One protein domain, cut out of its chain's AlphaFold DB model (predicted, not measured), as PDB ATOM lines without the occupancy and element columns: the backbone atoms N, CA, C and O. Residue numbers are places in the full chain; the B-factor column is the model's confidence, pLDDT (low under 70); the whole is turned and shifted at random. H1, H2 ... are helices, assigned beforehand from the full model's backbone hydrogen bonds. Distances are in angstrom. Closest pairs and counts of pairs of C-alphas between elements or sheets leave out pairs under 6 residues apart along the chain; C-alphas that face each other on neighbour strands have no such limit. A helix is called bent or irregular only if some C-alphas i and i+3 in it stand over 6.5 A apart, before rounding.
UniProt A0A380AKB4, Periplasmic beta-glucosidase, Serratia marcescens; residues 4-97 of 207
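This is residues 4 to 97 of the 207 residues of the protein "Periplasmic beta-glucosidase" of Serratia marcescens (UniProt A0A380AKB4). H3 forms the middle of an all-helix domain: H4 crosses it, H1 and H5 meet it near its last residues, and the short H2 packs on it. The 94 printed residues hold five named helices, H1 to H5 in order, and no named strand. The whole is compact, radius of gyration of the C-alphas 12.9 A, spans 37 by 25 by 25 A.

H1, residues 7 to 17, touches H3, residues 43 to 53, at a shallow tilt of 20 degrees, the same way; closest C-alphas Pro 7 and Ser 53, 4.1 A. H2, residues 33 to 36, only just touches H3, with 3 pairs of C-alphas within 8 A; closest Leu 34 and Ala 46, 5.8 A. H4, residues 63 to 73, is irregular, C-alphas 66 and 69 being 7.2 A apart; it touches H3 about perpendicular, at 80 degrees; closest C-alphas Arg 44 and Tyr 67, 5.6 A. H5, residues 79 to 95, touches H3 with residues 81 to 85 alone, at a steep tilt of 66 degrees; closest C-alphas Thr 52 and Asp 81, 6.4 A. Every O i to N i+4 pair is within hydrogen-bond range in H3 and H5, 4 of 7 in H1, 5 of 7 in H4; H2 is too short for one.

H1 starts at C-alpha 7 (129.736, 181.375, 209.469); H5, 24.1 A long, ends at C-alpha 95 (129.038, 155.979, 213.406).

The C-alphas farthest apart, Gly 38 and Gly 97, are 40.6 A apart. The printed part has no cut; the H1 to H2 link, 15 residues, is long; no printed residue is under 70 in pLDDT.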
ATOM      1  N   THR A   4     134.240 180.553 216.687       98.44
ATOM      2  CA  THR A   4     132.945 180.126 217.255       98.44
ATOM      3  C   THR A   4     131.745 180.909 216.704       98.44
ATOM      4  O   THR A   4     130.630 180.409 216.746       98.44
ATOM      5  N   ALA A   5     131.956 182.118 216.176       98.31
ATOM      6  CA  ALA A   5     130.914 182.981 215.609       98.31
ATOM      7  C   ALA A   5     131.192 183.344 214.136       98.31
ATOM      8  O   ALA A   5     130.840 184.436 213.686       98.31
ATOM      9  N   ASN A   6     131.901 182.483 213.398       98.56
ATOM     10  CA  ASN A   6     132.308 182.753 212.021       98.56
ATOM     11  C   ASN A   6     131.605 181.803 211.026       98.56
ATOM     12  O   ASN A   6     132.104 180.697 210.798       98.56
ATOM     13  N   PRO A   7     130.482 182.219 210.404       97.75
ATOM     14  CA  PRO A   7     129.736 181.375 209.469       97.75
ATOM     15  C   PRO A   7     130.521 181.067 208.192       97.75
ATOM     16  O   PRO A   7     130.460 179.940 207.717       97.75
ATOM     17  N   TRP A   8     131.335 182.002 207.691       98.56
ATOM     18  CA  TRP A   8     132.195 181.735 206.534       98.56
ATOM     19  C   TRP A   8     133.141 180.554 206.791       98.56
ATOM     20  O   TRP A   8     133.334 179.698 205.933       98.56
ATOM     21  N   LEU A   9     133.712 180.471 207.997       98.75
ATOM     22  CA  LEU A   9     134.636 179.396 208.353       98.75
ATOM     23  C   LEU A   9     133.909 178.056 208.526       98.75
ATOM     24  O   LEU A   9     134.353 177.037 208.001       98.75
ATOM     25  N   LEU A  10     132.820 178.047 209.296       98.62
ATOM     26  CA  LEU A  10     132.179 176.813 209.761       98.62
ATOM     27  C   LEU A  10     131.082 176.287 208.823       98.62
ATOM     28  O   LEU A  10     130.785 175.092 208.858       98.62
ATOM     29  N   LYS A  11     130.488 177.141 207.987       96.81
ATOM     30  CA  LYS A  11     129.497 176.756 206.973       96.81
ATOM     31  C   LYS A  11     130.133 176.769 205.589       96.81
ATOM     32  O   LYS A  11     130.403 175.690 205.060       96.81
ATOM     33  N   ASP A  12     130.446 177.946 205.058       98.38
ATOM     34  CA  ASP A  12     130.854 178.102 203.657       98.38
ATOM     35  C   ASP A  12     132.130 177.302 203.353       98.38
ATOM     36  O   ASP A  12     132.191 176.525 202.400       98.38
ATOM     37  N   LEU A  13     133.168 177.440 204.179       98.75
ATOM     38  CA  LEU A  13     134.425 176.726 203.965       98.75
ATOM     39  C   LEU A  13     134.323 175.263 204.412       98.75
ATOM     40  O   LEU A  13     134.482 174.350 203.602       98.75
ATOM     41  N   LEU A  14     134.064 175.027 205.701       98.69
ATOM     42  CA  LEU A  14     134.123 173.683 206.276       98.69
ATOM     43  C   LEU A  14     133.071 172.737 205.675       98.69
ATOM     44  O   LEU A  14     133.391 171.598 205.334       98.69
ATOM     45  N   ARG A  15     131.815 173.172 205.538       97.88
ATOM     46  CA  ARG A  15     130.708 172.280 205.151       97.88
ATOM     47  C   ARG A  15     130.407 172.312 203.663       97.88
ATOM     48  O   ARG A  15     130.176 171.244 203.094       97.88
ATOM     49  N   GLU A  16     130.390 173.490 203.044       98.12
ATOM     50  CA  GLU A  16     130.033 173.612 201.626       98.12
ATOM     51  C   GLU A  16     131.226 173.297 200.723       98.12
ATOM     52  O   GLU A  16     131.124 172.415 199.872       98.12
ATOM     53  N   GLN A  17     132.377 173.941 200.940       98.62
ATOM     54  CA  GLN A  17     133.556 173.742 200.087       98.62
ATOM     55  C   GLN A  17     134.310 172.445 200.397       98.62
ATOM     56  O   GLN A  17     134.655 171.703 199.481       98.62
ATOM     57  N   TRP A  18     134.585 172.154 201.671       98.75
ATOM     58  CA  TRP A  18     135.309 170.931 202.057       98.75
ATOM     59  C   TRP A  18     134.400 169.715 202.227       98.75
ATOM     60  O   TRP A  18     134.888 168.592 202.345       98.75
ATOM     61  N   GLY A  19     133.079 169.913 202.233       98.38
ATOM     62  CA  GLY A  19     132.120 168.819 202.315       98.38
ATOM     63  C   GLY A  19     132.060 168.133 203.681       98.38
ATOM     64  O   GLY A  19     131.572 167.006 203.748       98.38
ATOM     65  N   PHE A  20     132.528 168.764 204.766       98.50
ATOM     66  CA  PHE A  20     132.530 168.164 206.104       98.50
ATOM     67  C   PHE A  20     131.112 167.792 206.570       98.50
ATOM     68  O   PHE A  20     130.200 168.624 206.562       98.50
ATOM     69  N   LYS A  21     130.935 166.533 206.990       96.44
ATOM     70  CA  LYS A  21     129.649 165.957 207.439       96.44
ATOM     71  C   LYS A  21     129.620 165.569 208.921       96.44
ATOM     72  O   LYS A  21     128.643 164.974 209.364       96.44
ATOM     73  N   GLY A  22     130.693 165.853 209.656       96.81
ATOM     74  CA  GLY A  22     130.795 165.522 211.073       96.81
ATOM     75  C   GLY A  22     130.215 166.602 211.984       96.81
ATOM     76  O   GLY A  22     129.640 167.593 211.532       96.81
ATOM     77  N   ILE A  23     130.430 166.403 213.280       98.00
ATOM     78  CA  ILE A  23     130.077 167.350 214.335       98.00
ATOM     79  C   ILE A  23     131.127 168.456 214.488       98.00
ATOM     80  O   ILE A  23     132.333 168.208 214.429       98.00
ATOM     81  N   THR A  24     130.667 169.674 214.756       98.38
ATOM     82  CA  THR A  24     131.499 170.772 215.261       98.38
ATOM     83  C   THR A  24     131.246 170.995 216.753       98.38
ATOM     84  O   THR A  24     130.108 171.015 217.223       98.38
ATOM     85  N   ILE A  25     132.318 171.166 217.519       98.31
ATOM     86  CA  ILE A  25     132.261 171.306 218.976       98.31
ATOM     87  C   ILE A  25     132.972 172.606 219.336       98.31
ATOM     88  O   ILE A  25     134.055 172.879 218.810       98.31
ATOM     89  N   SER A  26     132.371 173.422 220.200       98.00
ATOM     90  CA  SER A  26     133.061 174.595 220.731       98.00
ATOM     91  C   SER A  26     134.256 174.165 221.581       98.00
ATOM     92  O   SER A  26     134.217 173.128 222.243       98.00
ATOM     93  N   ASP A  27     135.292 174.999 221.643       97.69
ATOM     94  CA  ASP A  27     136.291 174.851 222.704       97.69
ATOM     95  C   ASP A  27     135.660 175.192 224.074       97.69
ATOM     96  O   ASP A  27     134.533 175.706 224.154       97.69
ATOM     97  N   HIS A  28     136.376 174.893 225.152       95.81
ATOM     98  CA  HIS A  28     135.920 175.018 226.530       95.81
ATOM     99  C   HIS A  28     135.507 176.462 226.868       95.81
ATOM    100  O   HIS A  28     136.346 177.334 227.091       95.81
ATOM    101  N   GLY A  29     134.197 176.709 226.977       95.19
ATOM    102  CA  GLY A  29     133.629 178.027 227.272       95.19
ATOM    103  C   GLY A  29     133.696 179.027 226.113       95.19
ATOM    104  O   GLY A  29     133.435 180.216 226.313       95.19
ATOM    105  N   ALA A  30     134.026 178.577 224.899       97.81
ATOM    106  CA  ALA A  30     134.278 179.463 223.765       97.81
ATOM    107  C   ALA A  30     133.039 180.256 223.312       97.81
ATOM    108  O   ALA A  30     133.183 181.331 222.728       97.81
ATOM    109  N   ILE A  31     131.822 179.764 223.578       98.12
ATOM    110  CA  ILE A  31     130.586 180.505 223.277       98.12
ATOM    111  C   ILE A  31     130.457 181.672 224.256       98.12
ATOM    112  O   ILE A  31     130.277 182.815 223.842       98.12
ATOM    113  N   LYS A  32     130.637 181.419 225.555       96.88
ATOM    114  CA  LYS A  32     130.660 182.473 226.581       96.88
ATOM    115  C   LYS A  32     131.718 183.544 226.311       96.88
ATOM    116  O   LYS A  32     131.490 184.725 226.576       96.88
ATOM    117  N   GLU A  33     132.870 183.156 225.779       97.75
ATOM    118  CA  GLU A  33     133.966 184.080 225.480       97.75
ATOM    119  C   GLU A  33     133.678 185.040 224.322       97.75
ATOM    120  O   GLU A  33     134.333 186.080 224.236       97.75
ATOM    121  N   LEU A  34     132.647 184.796 223.505       98.44
ATOM    122  CA  LEU A  34     132.197 185.748 222.479       98.44
ATOM    123  C   LEU A  34     131.856 187.127 223.062       98.44
ATOM    124  O   LEU A  34     132.097 188.146 222.413       98.44
ATOM    125  N   ILE A  35     131.375 187.165 224.309       98.06
ATOM    126  CA  ILE A  35     131.106 188.408 225.045       98.06
ATOM    127  C   ILE A  35     132.419 189.152 225.317       98.06
ATOM    128  O   ILE A  35     132.537 190.345 225.058       98.06
ATOM    129  N   LYS A  36     133.453 188.440 225.790       97.88
ATOM    130  CA  LYS A  36     134.777 189.029 226.063       97.88
ATOM    131  C   LYS A  36     135.484 189.482 224.790       97.88
ATOM    132  O   LYS A  36     136.211 190.468 224.815       97.88
ATOM    133  N   HIS A  37     135.258 188.780 223.684       98.19
ATOM    134  CA  HIS A  37     135.726 189.191 222.364       98.19
ATOM    135  C   HIS A  37     134.977 190.409 221.803       98.19
ATOM    136  O   HIS A  37     135.383 190.925 220.763       98.19
ATOM    137  N   GLY A  38     133.907 190.866 222.463       98.06
ATOM    138  CA  GLY A  38     133.136 192.042 222.064       98.06
ATOM    139  C   GLY A  38     132.276 191.832 220.819       98.06
ATOM    140  O   GLY A  38     131.875 192.812 220.199       98.06
ATOM    141  N   VAL A  39     132.013 190.579 220.427       98.38
ATOM    142  CA  VAL A  39     131.167 190.264 219.258       98.38
ATOM    143  C   VAL A  39     129.746 189.859 219.635       98.38
ATOM    144  O   VAL A  39     128.877 189.888 218.771       98.38
ATOM    145  N   ALA A  40     129.513 189.496 220.897       98.31
ATOM    146  CA  ALA A  40     128.191 189.223 221.444       98.31
ATOM    147  C   ALA A  40     127.857 190.239 222.540       98.31
ATOM    148  O   ALA A  40     128.700 190.514 223.397       98.31
ATOM    149  N   ALA A  41     126.631 190.759 222.539       97.94
ATOM    150  CA  ALA A  41     126.183 191.706 223.564       97.94
ATOM    151  C   ALA A  41     126.002 191.043 224.941       97.94
ATOM    152  O   ALA A  41     126.309 191.633 225.976       97.94
ATOM    153  N   ASP A  42     125.512 189.805 224.951       97.94
ATOM    154  CA  ASP A  42     125.243 189.019 226.150       97.94
ATOM    155  C   ASP A  42     125.285 187.509 225.843       97.94
ATOM    156  O   ASP A  42     125.648 187.077 224.747       97.94
ATOM    157  N   ALA A  43     124.930 186.681 226.828       97.38
ATOM    158  CA  ALA A  43     124.926 185.229 226.679       97.38
ATOM    159  C   ALA A  43     123.893 184.721 225.657       97.38
ATOM    160  O   ALA A  43     124.157 183.744 224.958       97.38
ATOM    161  N   ARG A  44     122.735 185.381 225.540       98.00
ATOM    162  CA  ARG A  44     121.679 185.005 224.592       98.00
ATOM    163  C   ARG A  44     122.123 185.312 223.163       98.00
ATOM    164  O   ARG A  44     121.953 184.477 222.277       98.00
ATOM    165  N   ASP A  45     122.755 186.460 222.946       98.50
ATOM    166  CA  ASP A  45     123.337 186.816 221.652       98.50
ATOM    167  C   ASP A  45     124.525 185.910 221.283       98.50
ATOM    168  O   ASP A  45     124.622 185.451 220.145       98.50
ATOM    169  N   ALA A  46     125.373 185.551 222.253       98.38
ATOM    170  CA  ALA A  46     126.479 184.617 222.041       98.38
ATOM    171  C   ALA A  46     125.999 183.239 221.555       98.38
ATOM    172  O   ALA A  46     126.557 182.689 220.605       98.38
ATOM    173  N   VAL A  47     124.934 182.704 222.162       98.38
ATOM    174  CA  VAL A  47     124.312 181.440 221.732       98.38
ATOM    175  C   VAL A  47     123.759 181.547 220.324       98.38
ATOM    176  O   VAL A  47     124.042 180.678 219.498       98.38
ATOM    177  N   ARG A  48     123.013 182.621 220.034       98.56
ATOM    178  CA  ARG A  48     122.465 182.873 218.698       98.56
ATOM    179  C   ARG A  48     123.581 182.894 217.655       98.56
ATOM    180  O   ARG A  48     123.464 182.220 216.638       98.56
ATOM    181  N   LEU A  49     124.667 183.624 217.904       98.44
ATOM    182  CA  LEU A  49     125.811 183.700 216.994       98.44
ATOM    183  C   LEU A  49     126.479 182.337 216.790       98.44
ATOM    184  O   LEU A  49     126.759 181.979 215.649       98.44
ATOM    185  N   ALA A  50     126.704 181.565 217.854       98.50
ATOM    186  CA  ALA A  50     127.383 180.276 217.756       98.50
ATOM    187  C   ALA A  50     126.574 179.233 216.966       98.50
ATOM    188  O   ALA A  50     127.083 178.652 216.001       98.50
ATOM    189  N   ILE A  51     125.292 179.047 217.305       98.38
ATOM    190  CA  ILE A  51     124.451 178.027 216.657       98.38
ATOM    191  C   ILE A  51     124.184 178.378 215.190       98.38
ATOM    192  O   ILE A  51     124.268 177.509 214.318       98.38
ATOM    193  N   THR A  52     123.955 179.663 214.891       97.88
ATOM    194  CA  THR A  52     123.726 180.135 213.517       97.88
ATOM    195  C   THR A  52     125.015 180.149 212.698       97.88
ATOM    196  O   THR A  52     124.952 180.005 211.478       97.88
ATOM    197  N   SER A  53     126.188 180.243 213.336       98.00
ATOM    198  CA  SER A  53     127.485 180.102 212.659       98.00
ATOM    199  C   SER A  53     127.839 178.656 212.346       98.00
ATOM    200  O   SER A  53     128.667 178.427 211.476       98.00
ATOM    201  N   GLY A  54     127.185 177.681 212.982       97.62
ATOM    202  CA  GLY A  54     127.376 176.267 212.674       97.62
ATOM    203  C   GLY A  54     128.070 175.456 213.756       97.62
ATOM    204  O   GLY A  54     128.530 174.378 213.411       97.62
ATOM    205  N   VAL A  55     128.150 175.945 215.003       98.44
ATOM    206  CA  VAL A  55     128.653 175.190 216.167       98.44
ATOM    207  C   VAL A  55     127.549 174.285 216.711       98.44
ATOM    208  O   VAL A  55     126.525 174.785 217.181       98.44
ATOM    209  N   ASP A  56     127.749 172.969 216.683       98.25
ATOM    210  CA  ASP A  56     126.690 172.005 217.010       98.25
ATOM    211  C   ASP A  56     126.626 171.654 218.503       98.25
ATOM    212  O   ASP A  56     125.539 171.474 219.048       98.25
ATOM    213  N   MET A  57     127.773 171.588 219.184       97.75
ATOM    214  CA  MET A  57     127.855 171.229 220.605       97.75
ATOM    215  C   MET A  57     128.579 172.304 221.423       97.75
ATOM    216  O   MET A  57     129.705 172.688 221.105       97.75
ATOM    217  N   SER A  58     127.934 172.744 222.508       95.88
ATOM    218  CA  SER A  58     128.527 173.608 223.535       95.88
ATOM    219  C   SER A  58     129.368 172.774 224.506       95.88
ATOM    220  O   SER A  58     128.895 171.780 225.061       95.88
ATOM    221  N   MET A  59     130.616 173.190 224.728       95.44
ATOM    222  CA  MET A  59     131.512 172.594 225.715       95.44
ATOM    223  C   MET A  59     131.645 173.492 226.950       95.44
ATOM    224  O   MET A  59     132.253 174.560 226.894       95.44
ATOM    225  N   SER A  60     131.189 172.987 228.101       85.69
ATOM    226  CA  SER A  60     131.514 173.518 229.435       85.69
ATOM    227  C   SER A  60     131.017 174.949 229.740       85.69
ATOM    228  O   SER A  60     131.681 175.702 230.454       85.69
ATOM    229  N   ASP A  61     129.846 175.354 229.222       79.19
ATOM    230  CA  ASP A  61     129.218 176.632 229.611       79.19
ATOM    231  C   ASP A  61     127.701 176.612 229.884       79.19
ATOM    232  O   ASP A  61     127.201 177.603 230.410       79.19
ATOM    233  N   GLU A  62     126.981 175.514 229.618       88.19
ATOM    234  CA  GLU A  62     125.511 175.382 229.785       88.19
ATOM    235  C   GLU A  62     124.682 176.402 228.969       88.19
ATOM    236  O   GLU A  62     123.466 176.528 229.149       88.19
ATOM    237  N   PHE A  63     125.303 177.162 228.056       94.19
ATOM    238  CA  PHE A  63     124.625 178.274 227.388       94.19
ATOM    239  C   PHE A  63     123.545 177.792 226.410       94.19
ATOM    240  O   PHE A  63     122.470 178.391 226.345       94.19
ATOM    241  N   TYR A  64     123.798 176.712 225.668       96.81
ATOM    242  CA  TYR A  64     122.830 176.179 224.704       96.81
ATOM    243  C   TYR A  64     121.526 175.762 225.387       96.81
ATOM    244  O   TYR A  64     120.468 176.286 225.033       96.81
ATOM    245  N   ASP A  65     121.611 174.933 226.426       94.81
ATOM    246  CA  ASP A  65     120.443 174.452 227.174       94.81
ATOM    247  C   ASP A  65     119.635 175.606 227.782       94.81
ATOM    248  O   ASP A  65     118.402 175.586 227.790       94.81
ATOM    249  N   LYS A  66     120.323 176.652 228.253       96.88
ATOM    250  CA  LYS A  66     119.691 177.792 228.919       96.88
ATOM    251  C   LYS A  66     118.998 178.769 227.968       96.88
ATOM    252  O   LYS A  66     117.953 179.312 228.327       96.88
ATOM    253  N   TYR A  67     119.578 179.057 226.800       97.94
ATOM    254  CA  TYR A  67     119.124 180.174 225.956       97.94
ATOM    255  C   TYR A  67     118.490 179.752 224.625       97.94
ATOM    256  O   TYR A  67     117.670 180.514 224.104       97.94
ATOM    257  N   LEU A  68     118.801 178.568 224.077       97.06
ATOM    258  CA  LEU A  68     118.222 178.125 222.799       97.06
ATOM    259  C   LEU A  68     116.690 178.018 222.821       97.06
ATOM    260  O   LEU A  68     116.083 178.522 221.875       97.06
ATOM    261  N   PRO A  69     116.029 177.473 223.869       97.81
ATOM    262  CA  PRO A  69     114.568 177.366 223.868       97.81
ATOM    263  C   PRO A  69     113.864 178.719 223.692       97.81
ATOM    264  O   PRO A  69     112.906 178.834 222.931       97.81
ATOM    265  N   GLY A  70     114.369 179.766 224.356       98.19
ATOM    266  CA  GLY A  70     113.844 181.126 224.215       98.19
ATOM    267  C   GLY A  70     114.134 181.727 222.839       98.19
ATOM    268  O   GLY A  70     113.249 182.304 222.221       98.19
ATOM    269  N   LEU A  71     115.352 181.546 222.322       98.44
ATOM    270  CA  LEU A  71     115.742 182.047 220.999       98.44
ATOM    271  C   LEU A  71     114.905 181.455 219.858       98.44
ATOM    272  O   LEU A  71     114.559 182.186 218.930       98.44
ATOM    273  N   VAL A  72     114.571 180.164 219.936       98.19
ATOM    274  CA  VAL A  72     113.695 179.498 218.960       98.19
ATOM    275  C   VAL A  72     112.260 180.003 219.094       98.19
ATOM    276  O   VAL A  72     111.654 180.386 218.096       98.19
ATOM    277  N   LYS A  73     111.735 180.090 220.325       98.19
ATOM    278  CA  LYS A  73     110.386 180.618 220.590       98.19
ATOM    279  C   LYS A  73     110.202 182.045 220.063       98.19
ATOM    280  O   LYS A  73     109.137 182.371 219.548       98.19
ATOM    281  N   ASP A  74     111.238 182.870 220.176       98.12
ATOM    282  CA  ASP A  74     111.234 184.259 219.712       98.12
ATOM    283  C   ASP A  74     111.545 184.395 218.205       98.12
ATOM    284  O   ASP A  74     111.609 185.510 217.689       98.12
ATOM    285  N   GLY A  75     111.771 183.285 217.490       97.44
ATOM    286  CA  GLY A  75     112.062 183.264 216.051       97.44
ATOM    287  C   GLY A  75     113.452 183.785 215.664       97.44
ATOM    288  O   GLY A  75     113.709 184.028 214.487       97.44
ATOM    289  N   LEU A  76     114.358 183.967 216.630       97.94
ATOM    290  CA  LEU A  76     115.716 184.480 216.395       97.94
ATOM    291  C   LEU A  76     116.719 183.390 215.999       97.94
ATOM    292  O   LEU A  76     117.788 183.707 215.475       97.94
ATOM    293  N   VAL A  77     116.394 182.128 216.276       98.25
ATOM    294  CA  VAL A  77     117.119 180.948 215.796       98.25
ATOM    295  C   VAL A  77     116.101 180.028 215.124       98.25
ATOM    296  O   VAL A  77     115.112 179.671 215.766       98.25
ATOM    297  N   PRO A  78     116.297 179.646 213.853       97.69
ATOM    298  CA  PRO A  78     115.403 178.707 213.196       97.69
ATOM    299  C   PRO A  78     115.570 177.303 213.789       97.69
ATOM    300  O   PRO A  78     116.684 176.869 214.083       97.69
ATOM    301  N   GLU A  79     114.471 176.558 213.907       97.69
ATOM    302  CA  GLU A  79     114.491 175.169 214.395       97.69
ATOM    303  C   GLU A  79     115.408 174.268 213.546       97.69
ATOM    304  O   GLU A  79     116.084 173.390 214.074       97.69
ATOM    305  N   SER A  80     115.574 174.581 212.258       98.06
ATOM    306  CA  SER A  80     116.500 173.874 211.365       98.06
ATOM    307  C   SER A  80     117.979 173.968 211.775       98.06
ATOM    308  O   SER A  80     118.757 173.064 211.456       98.06
ATOM    309  N   ASP A  81     118.393 175.020 212.493       97.94
ATOM    310  CA  ASP A  81     119.744 175.098 213.061       97.94
ATOM    311  C   ASP A  81     119.909 174.104 214.228       97.94
ATOM    312  O   ASP A  81     120.984 173.515 214.376       97.94
ATOM    313  N   ILE A  82     118.841 173.863 215.001       97.75
ATOM    314  CA  ILE A  82     118.801 172.844 216.060       97.75
ATOM    315  C   ILE A  82     118.804 171.447 215.445       97.75
ATOM    316  O   ILE A  82     119.615 170.612 215.843       97.75
ATOM    317  N   ASP A  83     117.966 171.206 214.435       98.31
ATOM    318  CA  ASP A  83     117.896 169.919 213.741       98.31
ATOM    319  C   ASP A  83     119.236 169.544 213.114       98.31
ATOM    320  O   ASP A  83     119.666 168.393 213.206       98.31
ATOM    321  N   ARG A  84     119.941 170.512 212.507       97.56
ATOM    322  CA  ARG A  84     121.299 170.296 211.992       97.56
ATOM    323  C   ARG A  84     122.237 169.842 213.108       97.56
ATOM    324  O   ARG A  84     122.883 168.808 212.953       97.56
ATOM    325  N   ALA A  85     122.308 170.603 214.199       98.19
ATOM    326  CA  ALA A  85     123.218 170.317 215.303       98.19
ATOM    327  C   ALA A  85     122.913 168.960 215.957       98.19
ATOM    328  O   ALA A  85     123.808 168.138 216.156       98.19
ATOM    329  N   CYS A  86     121.632 168.689 216.218       98.25
ATOM    330  CA  CYS A  86     121.158 167.428 216.774       98.25
ATOM    331  C   CYS A  86     121.498 166.255 215.850       98.25
ATOM    332  O   CYS A  86     122.098 165.275 216.293       98.25
ATOM    333  N   ARG A  87     121.200 166.367 214.551       98.44
ATOM    334  CA  ARG A  87     121.523 165.329 213.566       98.44
ATOM    335  C   ARG A  87     123.018 165.024 213.538       98.44
ATOM    336  O   ARG A  87     123.376 163.854 213.524       98.44
ATOM    337  N   ASP A  88     123.889 166.028 213.571       98.38
ATOM    338  CA  ASP A  88     125.339 165.805 213.514       98.38
ATOM    339  C   ASP A  88     125.861 165.110 214.799       98.38
ATOM    340  O   ASP A  88     126.719 164.222 214.727       98.38
ATOM    341  N   VAL A  89     125.274 165.406 215.969       98.38
ATOM    342  CA  VAL A  89     125.523 164.662 217.224       98.38
ATOM    343  C   VAL A  89     125.049 163.210 217.120       98.38
ATOM    344  O   VAL A  89     125.780 162.290 217.495       98.38
ATOM    345  N   LEU A  90     123.826 162.984 216.633       98.56
ATOM    346  CA  LEU A  90     123.255 161.640 216.519       98.56
ATOM    347  C   LEU A  90     123.996 160.807 215.467       98.56
ATOM    348  O   LEU A  90     124.304 159.653 215.740       98.56
ATOM    349  N   ASN A  91     124.375 161.389 214.330       98.12
ATOM    350  CA  ASN A  91     125.201 160.730 213.317       98.12
ATOM    351  C   ASN A  91     126.552 160.310 213.897       98.12
ATOM    352  O   ASN A  91     126.959 159.169 213.725       98.12
ATOM    353  N   THR A  92     127.198 161.181 214.679       98.06
ATOM    354  CA  THR A  92     128.456 160.828 215.354       98.06
ATOM    355  C   THR A  92     128.264 159.622 216.283       98.06
ATOM    356  O   THR A  92     129.049 158.679 216.250       98.06
ATOM    357  N   LYS A  93     127.185 159.591 217.079       98.31
ATOM    358  CA  LYS A  93     126.863 158.437 217.942       98.31
ATOM    359  C   LYS A  93     126.514 157.174 217.146       98.31
ATOM    360  O   LYS A  93     126.797 156.068 217.608       98.31
ATOM    361  N   TYR A  94     125.896 157.335 215.980       98.06
ATOM    362  CA  TYR A  94     125.575 156.250 215.058       98.06
ATOM    363  C   TYR A  94     126.835 155.626 214.464       98.06
ATOM    364  O   TYR A  94     127.006 154.414 214.577       98.06
ATOM    365  N   ASP A  95     127.758 156.440 213.955       97.44
ATOM    366  CA  ASP A  95     129.038 155.979 213.406       97.44
ATOM    367  C   ASP A  95     129.910 155.298 214.472       97.44
ATOM    368  O   ASP A  95     130.641 154.353 214.183       97.44
ATOM    369  N   MET A  96     129.786 155.721 215.736       97.56
ATOM    370  CA  MET A  96     130.419 155.061 216.885       97.56
ATOM    371  C   MET A  96     129.748 153.732 217.290       97.56
ATOM    372  O   MET A  96     130.229 153.057 218.197       97.56
ATOM    373  N   GLY A  97     128.630 153.344 216.667       97.88
ATOM    374  CA  GLY A  97     127.896 152.112 216.976       97.88
ATOM    375  C   GLY A  97     127.095 152.153 218.284       97.88
ATOM    376  O   GLY A  97     126.602 151.116 218.736       97.88
TER     377      GLY A  97